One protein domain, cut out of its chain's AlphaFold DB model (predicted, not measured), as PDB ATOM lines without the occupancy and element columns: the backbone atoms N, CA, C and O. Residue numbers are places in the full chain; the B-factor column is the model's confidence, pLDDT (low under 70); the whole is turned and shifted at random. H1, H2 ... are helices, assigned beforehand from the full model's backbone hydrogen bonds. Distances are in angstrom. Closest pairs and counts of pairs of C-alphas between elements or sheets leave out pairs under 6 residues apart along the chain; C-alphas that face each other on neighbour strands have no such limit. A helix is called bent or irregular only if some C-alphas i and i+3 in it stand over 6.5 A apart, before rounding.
ATOM      1  N   GLU A  20     -36.378 -34.917 -25.862       88.50
ATOM      2  CA  GLU A  20     -37.029 -34.064 -26.860       88.50
ATOM      3  C   GLU A  20     -37.355 -34.872 -28.121       88.50
ATOM      4  O   GLU A  20     -38.487 -34.822 -28.608       88.50
ATOM      5  N   LEU A  21     -36.413 -35.698 -28.580       88.75
ATOM      6  CA  LEU A  21     -36.614 -36.639 -29.673       88.75
ATOM      7  C   LEU A  21     -37.664 -37.697 -29.325       88.75
ATOM      8  O   LEU A  21     -38.496 -38.031 -30.167       88.75
ATOM      9  N   GLU A  22     -37.691 -38.178 -28.081       90.38
ATOM     10  CA  GLU A  22     -38.745 -39.080 -27.608       90.38
ATOM     11  C   GLU A  22     -40.137 -38.423 -27.705       90.38
ATOM     12  O   GLU A  22     -41.080 -39.019 -28.230       90.38
ATOM     13  N   GLN A  23     -40.283 -37.167 -27.269       90.25
ATOM     14  CA  GLN A  23     -41.547 -36.424 -27.379       90.25
ATOM     15  C   GLN A  23     -41.954 -36.160 -28.836       90.25
ATOM     16  O   GLN A  23     -43.139 -36.272 -29.182       90.25
ATOM     17  N   ALA A  24     -40.986 -35.842 -29.696       90.50
ATOM     18  CA  ALA A  24     -41.202 -35.704 -31.130       90.50
ATOM     19  C   ALA A  24     -41.685 -37.028 -31.742       90.50
ATOM     20  O   ALA A  24     -42.655 -37.041 -32.500       90.50
ATOM     21  N   LEU A  25     -41.083 -38.155 -31.347       92.06
ATOM     22  CA  LEU A  25     -41.482 -39.488 -31.789       92.06
ATOM     23  C   LEU A  25     -42.927 -39.813 -31.386       92.06
ATOM     24  O   LEU A  25     -43.696 -40.279 -32.226       92.06
ATOM     25  N   TYR A  26     -43.328 -39.531 -30.143       91.75
ATOM     26  CA  TYR A  26     -44.723 -39.708 -29.716       91.75
ATOM     27  C   TYR A  26     -45.686 -38.848 -30.543       91.75
ATOM     28  O   TYR A  26     -46.728 -39.330 -30.988       91.75
ATOM     29  N   THR A  27     -45.331 -37.588 -30.802       91.00
ATOM     30  CA  THR A  27     -46.159 -36.676 -31.609       91.00
ATOM     31  C   THR A  27     -46.303 -37.177 -33.048       91.00
ATOM     32  O   THR A  27     -47.423 -37.262 -33.564       91.00
ATOM     33  N   TYR A  28     -45.196 -37.610 -33.655       91.06
ATOM     34  CA  TYR A  28     -45.163 -38.216 -34.982       91.06
ATOM     35  C   TYR A  28     -46.043 -39.469 -35.042       91.06
ATOM     36  O   TYR A  28     -46.953 -39.568 -35.867       91.06
ATOM     37  N   LYS A  29     -45.833 -40.413 -34.121       91.81
ATOM     38  CA  LYS A  29     -46.605 -41.655 -34.062       91.81
ATOM     39  C   LYS A  29     -48.086 -41.380 -33.883       91.81
ATOM     40  O   LYS A  29     -48.907 -42.028 -34.523       91.81
ATOM     41  N   LYS A  30     -48.448 -40.407 -33.041       90.31
ATOM     42  CA  LYS A  30     -49.844 -40.000 -32.826       90.31
ATOM     43  C   LYS A  30     -50.469 -39.458 -34.105       90.31
ATOM     44  O   LYS A  30     -51.592 -39.831 -34.435       90.31
ATOM     45  N   ARG A  31     -49.738 -38.622 -34.845       86.81
ATOM     46  CA  ARG A  31     -50.182 -38.077 -36.134       86.81
ATOM     47  C   ARG A  31     -50.426 -39.171 -37.172       86.81
ATOM     48  O   ARG A  31     -51.433 -39.123 -37.870       86.81
ATOM     49  N   PHE A  32     -49.533 -40.152 -37.255       87.38
ATOM     50  CA  PHE A  32     -49.631 -41.261 -38.209       87.38
ATOM     51  C   PHE A  32     -50.444 -42.462 -37.698       87.38
ATOM     52  O   PHE A  32     -50.482 -43.487 -38.373       87.38
ATOM     53  N   LYS A  33     -51.109 -42.343 -36.536       86.81
ATOM     54  CA  LYS A  33     -51.899 -43.417 -35.898       86.81
ATOM     55  C   LYS A  33     -51.109 -44.719 -35.708       86.81
ATOM     56  O   LYS A  33     -51.654 -45.813 -35.799       86.81
ATOM     57  N   LEU A  34     -49.815 -44.585 -35.431       90.50
ATOM     58  CA  LEU A  34     -48.931 -45.690 -35.089       90.50
ATOM     59  C   LEU A  34     -49.027 -46.010 -33.595       90.50
ATOM     60  O   LEU A  34     -49.522 -45.211 -32.793       90.50
ATOM     61  N   GLU A  35     -48.518 -47.177 -33.213       88.38
ATOM     62  CA  GLU A  35     -48.480 -47.606 -31.819       88.38
ATOM     63  C   GLU A  35     -47.684 -46.612 -30.957       88.38
ATOM     64  O   GLU A  35     -46.525 -46.298 -31.247       88.38
ATOM     65  N   GLN A  36     -48.315 -46.112 -29.890       87.38
ATOM     66  CA  GLN A  36     -47.785 -45.070 -29.001       87.38
ATOM     67  C   GLN A  36     -46.777 -45.633 -27.992       87.38
ATOM     68  O   GLN A  36     -46.993 -45.582 -26.784       87.38
ATOM     69  N   ASN A  37     -45.672 -46.178 -28.489       86.69
ATOM     70  CA  ASN A  37     -44.541 -46.621 -27.680       86.69
ATOM     71  C   ASN A  37     -43.277 -45.805 -28.021       86.69
ATOM     72  O   ASN A  37     -43.162 -45.242 -29.113       86.69
ATOM     73  N   GLY A  38     -42.305 -45.763 -27.107       84.06
ATOM     74  CA  GLY A  38     -41.018 -45.083 -27.317       84.06
ATOM     75  C   GLY A  38     -40.048 -45.826 -28.249       84.06
ATOM     76  O   GLY A  38     -38.883 -45.456 -28.338       84.06
ATOM     77  N   ILE A  39     -40.494 -46.897 -28.917       88.31
ATOM     78  CA  ILE A  39     -39.643 -47.774 -29.728       88.31
ATOM     79  C   ILE A  39     -39.751 -47.375 -31.198       88.31
ATOM     80  O   ILE A  39     -40.841 -47.324 -31.760       88.31
ATOM     81  N   ILE A  40     -38.621 -47.146 -31.860       90.81
ATOM     82  CA  ILE A  40     -38.589 -46.986 -33.316       90.81
ATOM     83  C   ILE A  40     -38.579 -48.383 -33.943       90.81
ATOM     84  O   ILE A  40     -37.544 -49.044 -34.020       90.81
ATOM     85  N   ASP A  41     -39.750 -48.861 -34.351       91.19
ATOM     86  CA  ASP A  41     -39.922 -50.165 -34.982       91.19
ATOM     87  C   ASP A  41     -39.831 -50.078 -36.516       91.19
ATOM     88  O   ASP A  41     -39.745 -48.999 -37.109       91.19
ATOM     89  N   LYS A  42     -39.864 -51.234 -37.191       93.31
ATOM     90  CA  LYS A  42     -39.785 -51.295 -38.660       93.31
ATOM     91  C   LYS A  42     -40.914 -50.515 -39.337       93.31
ATOM     92  O   LYS A  42     -40.684 -49.932 -40.393       93.31
ATOM     93  N   ILE A  43     -42.104 -50.496 -38.733       92.38
ATOM     94  CA  ILE A  43     -43.256 -49.754 -39.251       92.38
ATOM     95  C   ILE A  43     -42.968 -48.254 -39.154       92.38
ATOM     96  O   ILE A  43     -43.063 -47.552 -40.157       92.38
ATOM     97  N   THR A  44     -42.523 -47.770 -37.994       92.56
ATOM     98  CA  THR A  44     -42.148 -46.363 -37.800       92.56
ATOM     99  C   THR A  44     -41.067 -45.924 -38.792       92.56
ATOM    100  O   THR A  44     -41.233 -44.899 -39.447       92.56
ATOM    101  N   VAL A  45     -40.000 -46.713 -38.975       92.50
ATOM    102  CA  VAL A  45     -38.933 -46.410 -39.953       92.50
ATOM    103  C   VAL A  45     -39.472 -46.354 -41.383       92.50
ATOM    104  O   VAL A  45     -39.088 -45.475 -42.152       92.50
ATOM    105  N   TYR A  46     -40.370 -47.270 -41.750       92.38
ATOM    106  CA  TYR A  46     -40.993 -47.281 -43.072       92.38
ATOM    107  C   TYR A  46     -41.790 -45.997 -43.346       92.38
ATOM    108  O   TYR A  46     -41.645 -45.409 -44.415       92.38
ATOM    109  N   TYR A  47     -42.594 -45.534 -42.383       89.19
ATOM    110  CA  TYR A  47     -43.351 -44.289 -42.534       89.19
ATOM    111  C   TYR A  47     -42.459 -43.042 -42.503       89.19
ATOM    112  O   TYR A  47     -42.756 -42.085 -43.216       89.19
ATOM    113  N   LEU A  48     -41.369 -43.044 -41.726       89.25
ATOM    114  CA  LEU A  48     -40.407 -41.933 -41.683       89.25
ATOM    115  C   LEU A  48     -39.665 -41.762 -43.011       89.25
ATOM    116  O   LEU A  48     -39.442 -40.641 -43.449       89.25
ATOM    117  N   ASN A  49     -39.318 -42.872 -43.664       91.69
ATOM    118  CA  ASN A  49     -38.587 -42.876 -44.933       91.69
ATOM    119  C   ASN A  49     -39.497 -42.781 -46.166       91.69
ATOM    120  O   ASN A  49     -39.044 -43.014 -47.289       91.69
ATOM    121  N   LYS A  50     -40.787 -42.486 -45.984       89.75
ATOM    122  CA  LYS A  50     -41.725 -42.387 -47.098       89.75
ATOM    123  C   LYS A  50     -41.450 -41.096 -47.887       89.75
ATOM    124  O   LYS A  50     -41.422 -40.020 -47.293       89.75
ATOM    125  N   PRO A  51     -41.218 -41.175 -49.208       90.56
ATOM    126  CA  PRO A  51     -40.811 -40.008 -49.976       90.56
ATOM    127  C   PRO A  51     -41.979 -39.027 -50.175       90.56
ATOM    128  O   PRO A  51     -43.159 -39.395 -50.148       90.56
ATOM    129  N   MET A  52     -41.639 -37.742 -50.325       87.38
ATOM    130  CA  MET A  52     -42.602 -36.632 -50.351       87.38
ATOM    131  C   MET A  52     -43.571 -36.694 -51.544       87.38
ATOM    132  O   MET A  52     -44.730 -36.305 -51.422       87.38
ATOM    133  N   ASP A  53     -43.130 -37.215 -52.683       91.50
ATOM    134  CA  ASP A  53     -43.957 -37.440 -53.876       91.50
ATOM    135  C   ASP A  53     -45.187 -38.313 -53.578       91.50
ATOM    136  O   ASP A  53     -46.308 -37.946 -53.932       91.50
ATOM    137  N   ILE A  54     -45.010 -39.397 -52.818       89.94
ATOM    138  CA  ILE A  54     -46.112 -40.271 -52.401       89.94
ATOM    139  C   ILE A  54     -47.069 -39.536 -51.455       89.94
ATOM    140  O   ILE A  54     -48.281 -39.765 -51.475       89.94
ATOM    141  N   HIS A  55     -46.571 -38.642 -50.597       85.44
ATOM    142  CA  HIS A  55     -47.442 -37.830 -49.745       85.44
ATOM    143  C   HIS A  55     -48.312 -36.882 -50.571       85.44
ATOM    144  O   HIS A  55     -49.517 -36.803 -50.328       85.44
ATOM    145  N   ILE A  56     -47.732 -36.227 -51.578       90.44
ATOM    146  CA  ILE A  56     -48.457 -35.344 -52.497       90.44
ATOM    147  C   ILE A  56     -49.546 -36.120 -53.245       90.44
ATOM    148  O   ILE A  56     -50.694 -35.678 -53.279       90.44
ATOM    149  N   GLU A  57     -49.230 -37.303 -53.773       92.81
ATOM    150  CA  GLU A  57     -50.203 -38.156 -54.465       92.81
ATOM    151  C   GLU A  57     -51.381 -38.555 -53.557       92.81
ATOM    152  O   GLU A  57     -52.546 -38.491 -53.966       92.81
ATOM    153  N   ASN A  58     -51.105 -38.894 -52.292       88.81
ATOM    154  CA  ASN A  58     -52.145 -39.214 -51.311       88.81
ATOM    155  C   ASN A  58     -53.056 -38.013 -51.016       88.81
ATOM    156  O   ASN A  58     -54.270 -38.182 -50.886       88.81
ATOM    157  N   ILE A  59     -52.495 -36.802 -50.919       89.75
ATOM    158  CA  ILE A  59     -53.279 -35.573 -50.741       89.75
ATOM    159  C   ILE A  59     -54.182 -35.355 -51.952       89.75
ATOM    160  O   ILE A  59     -55.378 -35.155 -51.770       89.75
ATOM    161  N   ILE A  60     -53.635 -35.433 -53.168       92.62
ATOM    162  CA  ILE A  60     -54.396 -35.248 -54.413       92.62
ATOM    163  C   ILE A  60     -55.547 -36.257 -54.489       92.62
ATOM    164  O   ILE A  60     -56.697 -35.869 -54.672       92.62
ATOM    165  N   THR A  61     -55.262 -37.534 -54.240       92.25
ATOM    166  CA  THR A  61     -56.274 -38.601 -54.236       92.25
ATOM    167  C   THR A  61     -57.361 -38.352 -53.190       92.25
ATOM    168  O   THR A  61     -58.547 -38.564 -53.447       92.25
ATOM    169  N   ASN A  62     -56.990 -37.893 -51.993       89.44
ATOM    170  CA  ASN A  62     -57.966 -37.571 -50.955       89.44
ATOM    171  C   ASN A  62     -58.794 -36.328 -51.307       89.44
ATOM    172  O   ASN A  62     -59.995 -36.325 -51.052       89.44
ATOM    173  N   LEU A  63     -58.203 -35.313 -51.945       90.94
ATOM    174  CA  LEU A  63     -58.937 -34.160 -52.473       90.94
ATOM    175  C   LEU A  63     -59.943 -34.579 -53.552       90.94
ATOM    176  O   LEU A  63     -61.062 -34.071 -53.567       90.94
ATOM    177  N   ASP A  64     -59.589 -35.532 -54.414       91.06
ATOM    178  CA  ASP A  64     -60.519 -36.081 -55.403       91.06
ATOM    179  C   ASP A  64     -61.679 -36.838 -54.748       91.06
ATOM    180  O   ASP A  64     -62.828 -36.654 -55.147       91.06
ATOM    181  N   LYS A  65     -61.422 -37.621 -53.690       86.81
ATOM    182  CA  LYS A  65     -62.488 -38.281 -52.912       86.81
ATOM    183  C   LYS A  65     -63.452 -37.276 -52.286       86.81
ATOM    184  O   LYS A  65     -64.656 -37.523 -52.270       86.81
ATOM    185  N   LEU A  66     -62.950 -36.132 -51.815       85.25
ATOM    186  CA  LEU A  66     -63.792 -35.070 -51.259       85.25
ATOM    187  C   LEU A  66     -64.754 -34.471 -52.294       85.25
ATOM    188  O   LEU A  66     -65.794 -33.955 -51.905       85.25
ATOM    189  N   LYS A  67     -64.491 -34.598 -53.602       87.31
ATOM    190  CA  LYS A  67     -65.431 -34.143 -54.646       87.31
ATOM    191  C   LYS A  67     -66.734 -34.947 -54.682       87.31
ATOM    192  O   LYS A  67     -67.713 -34.477 -55.251       87.31
ATOM    193  N   VAL A  68     -66.748 -36.153 -54.110       84.50
ATOM    194  CA  VAL A  68     -67.952 -36.997 -53.999       84.50
ATOM    195  C   VAL A  68     -68.847 -36.545 -52.839       84.50
ATOM    196  O   VAL A  68     -70.029 -36.883 -52.794       84.50
TER     197      VAL A  68
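Overview. This is residues 20 to 68 of the 195 residues of a protein of Sulfurovum sp. FS06-10 (UniProt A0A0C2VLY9). Picture a small, loose head at one end and a long helical arm at the other: H1, H2 and the loop of residues 32 to 41 between them make the head, and residues 49 to 68, with the helix H3 at 52 to 66, stick out from it as the arm. In the head, H1 and H2 are set crosswise, near each other but without firm packing, and the arm makes much of the length. The printed part has 49 residues, 20 to 68, with three named helices in the order H1, H2, H3 and no named strand, and the class is all helix. The whole is loose, with a radius of gyration of the C-alphas of 13.4 A, and the C-alphas span 38 by 19 by 18 A along their three main axes.

Along the chain. Start at the first printed residue and find C-alpha 20 at (-37.029, -34.064, -26.860). Here H1 begins; it takes in residues 20 to 31, Glu 20 to Arg 31, and its first and last C-alphas are 16.6 A apart. As you read down H1, x falls to the C-alpha of Arg 31 at (-50.182, -38.077, -36.134). Next come the 10 residues between H1 and H2; look among them for Gly 38, with its C-alpha at (-41.018, -45.083, -27.317). H2 follows at residues 42 to 48, Lys 42 to Leu 48, and is the shortest of the three helices, with 9.9 A from first to last C-alpha. Three residues later you reach H3, residues 52 to 66, Met 52 to Leu 66. It is the longest helix, with 15 residues and 21.3 A from first to last C-alpha. Find its end at C-alpha 66, (-63.792, -35.070, -51.259); residues 67 and 68 follow it.

Arrangement. Begin with H1 and look for what comes near it: H1 touches no helix, but is near H2. The two are close but not clearly touching, with 1 pair of C-alphas within 8 A. That closest pair is the C-alphas of Lys 29 and Thr 44, which are 7.5 A apart. The centres of H1 and H2 are 12.9 A apart. Their lines are about perpendicular, at 89 degrees. Go on along the printed part to H3, which touches no helix. H2 and H3 are apart, though they follow each other in the chain. H1 and H3 are apart too. Look at residues 49 to 68, of which 52 to 66 belong to H3: this stretch stands free, with no C-alpha 8 or more residues away along the chain within 10 A. Now look at the backbone N and O atoms: in H1, H2 and H3 every O i to N i+4 pair is within hydrogen-bond range. No helix is bent, and no two helices form a hairpin.

Size, cuts and confidence. Compare the two ends of the printed part: the C-alphas of Glu 20 and Val 68 are the two farthest apart in the domain, at 41.2 A. The radius of gyration of the C-alphas is 1.39 times the 9.7 A of a compact globule of 49 residues. The printed part has no cut, and you can read residues 20 to 68 without a gap. The link from H1 to H2, with 10 residues, is short, and the link from H2 to H3, with 3 residues, is tight; there is no long link. Read the B-factor column for the model's own confidence: the mean pLDDT of the printed part is 89.7, and no printed residue is under 70. By helix, the mean is 90 in H1, 92 in H2 and 90 in H3.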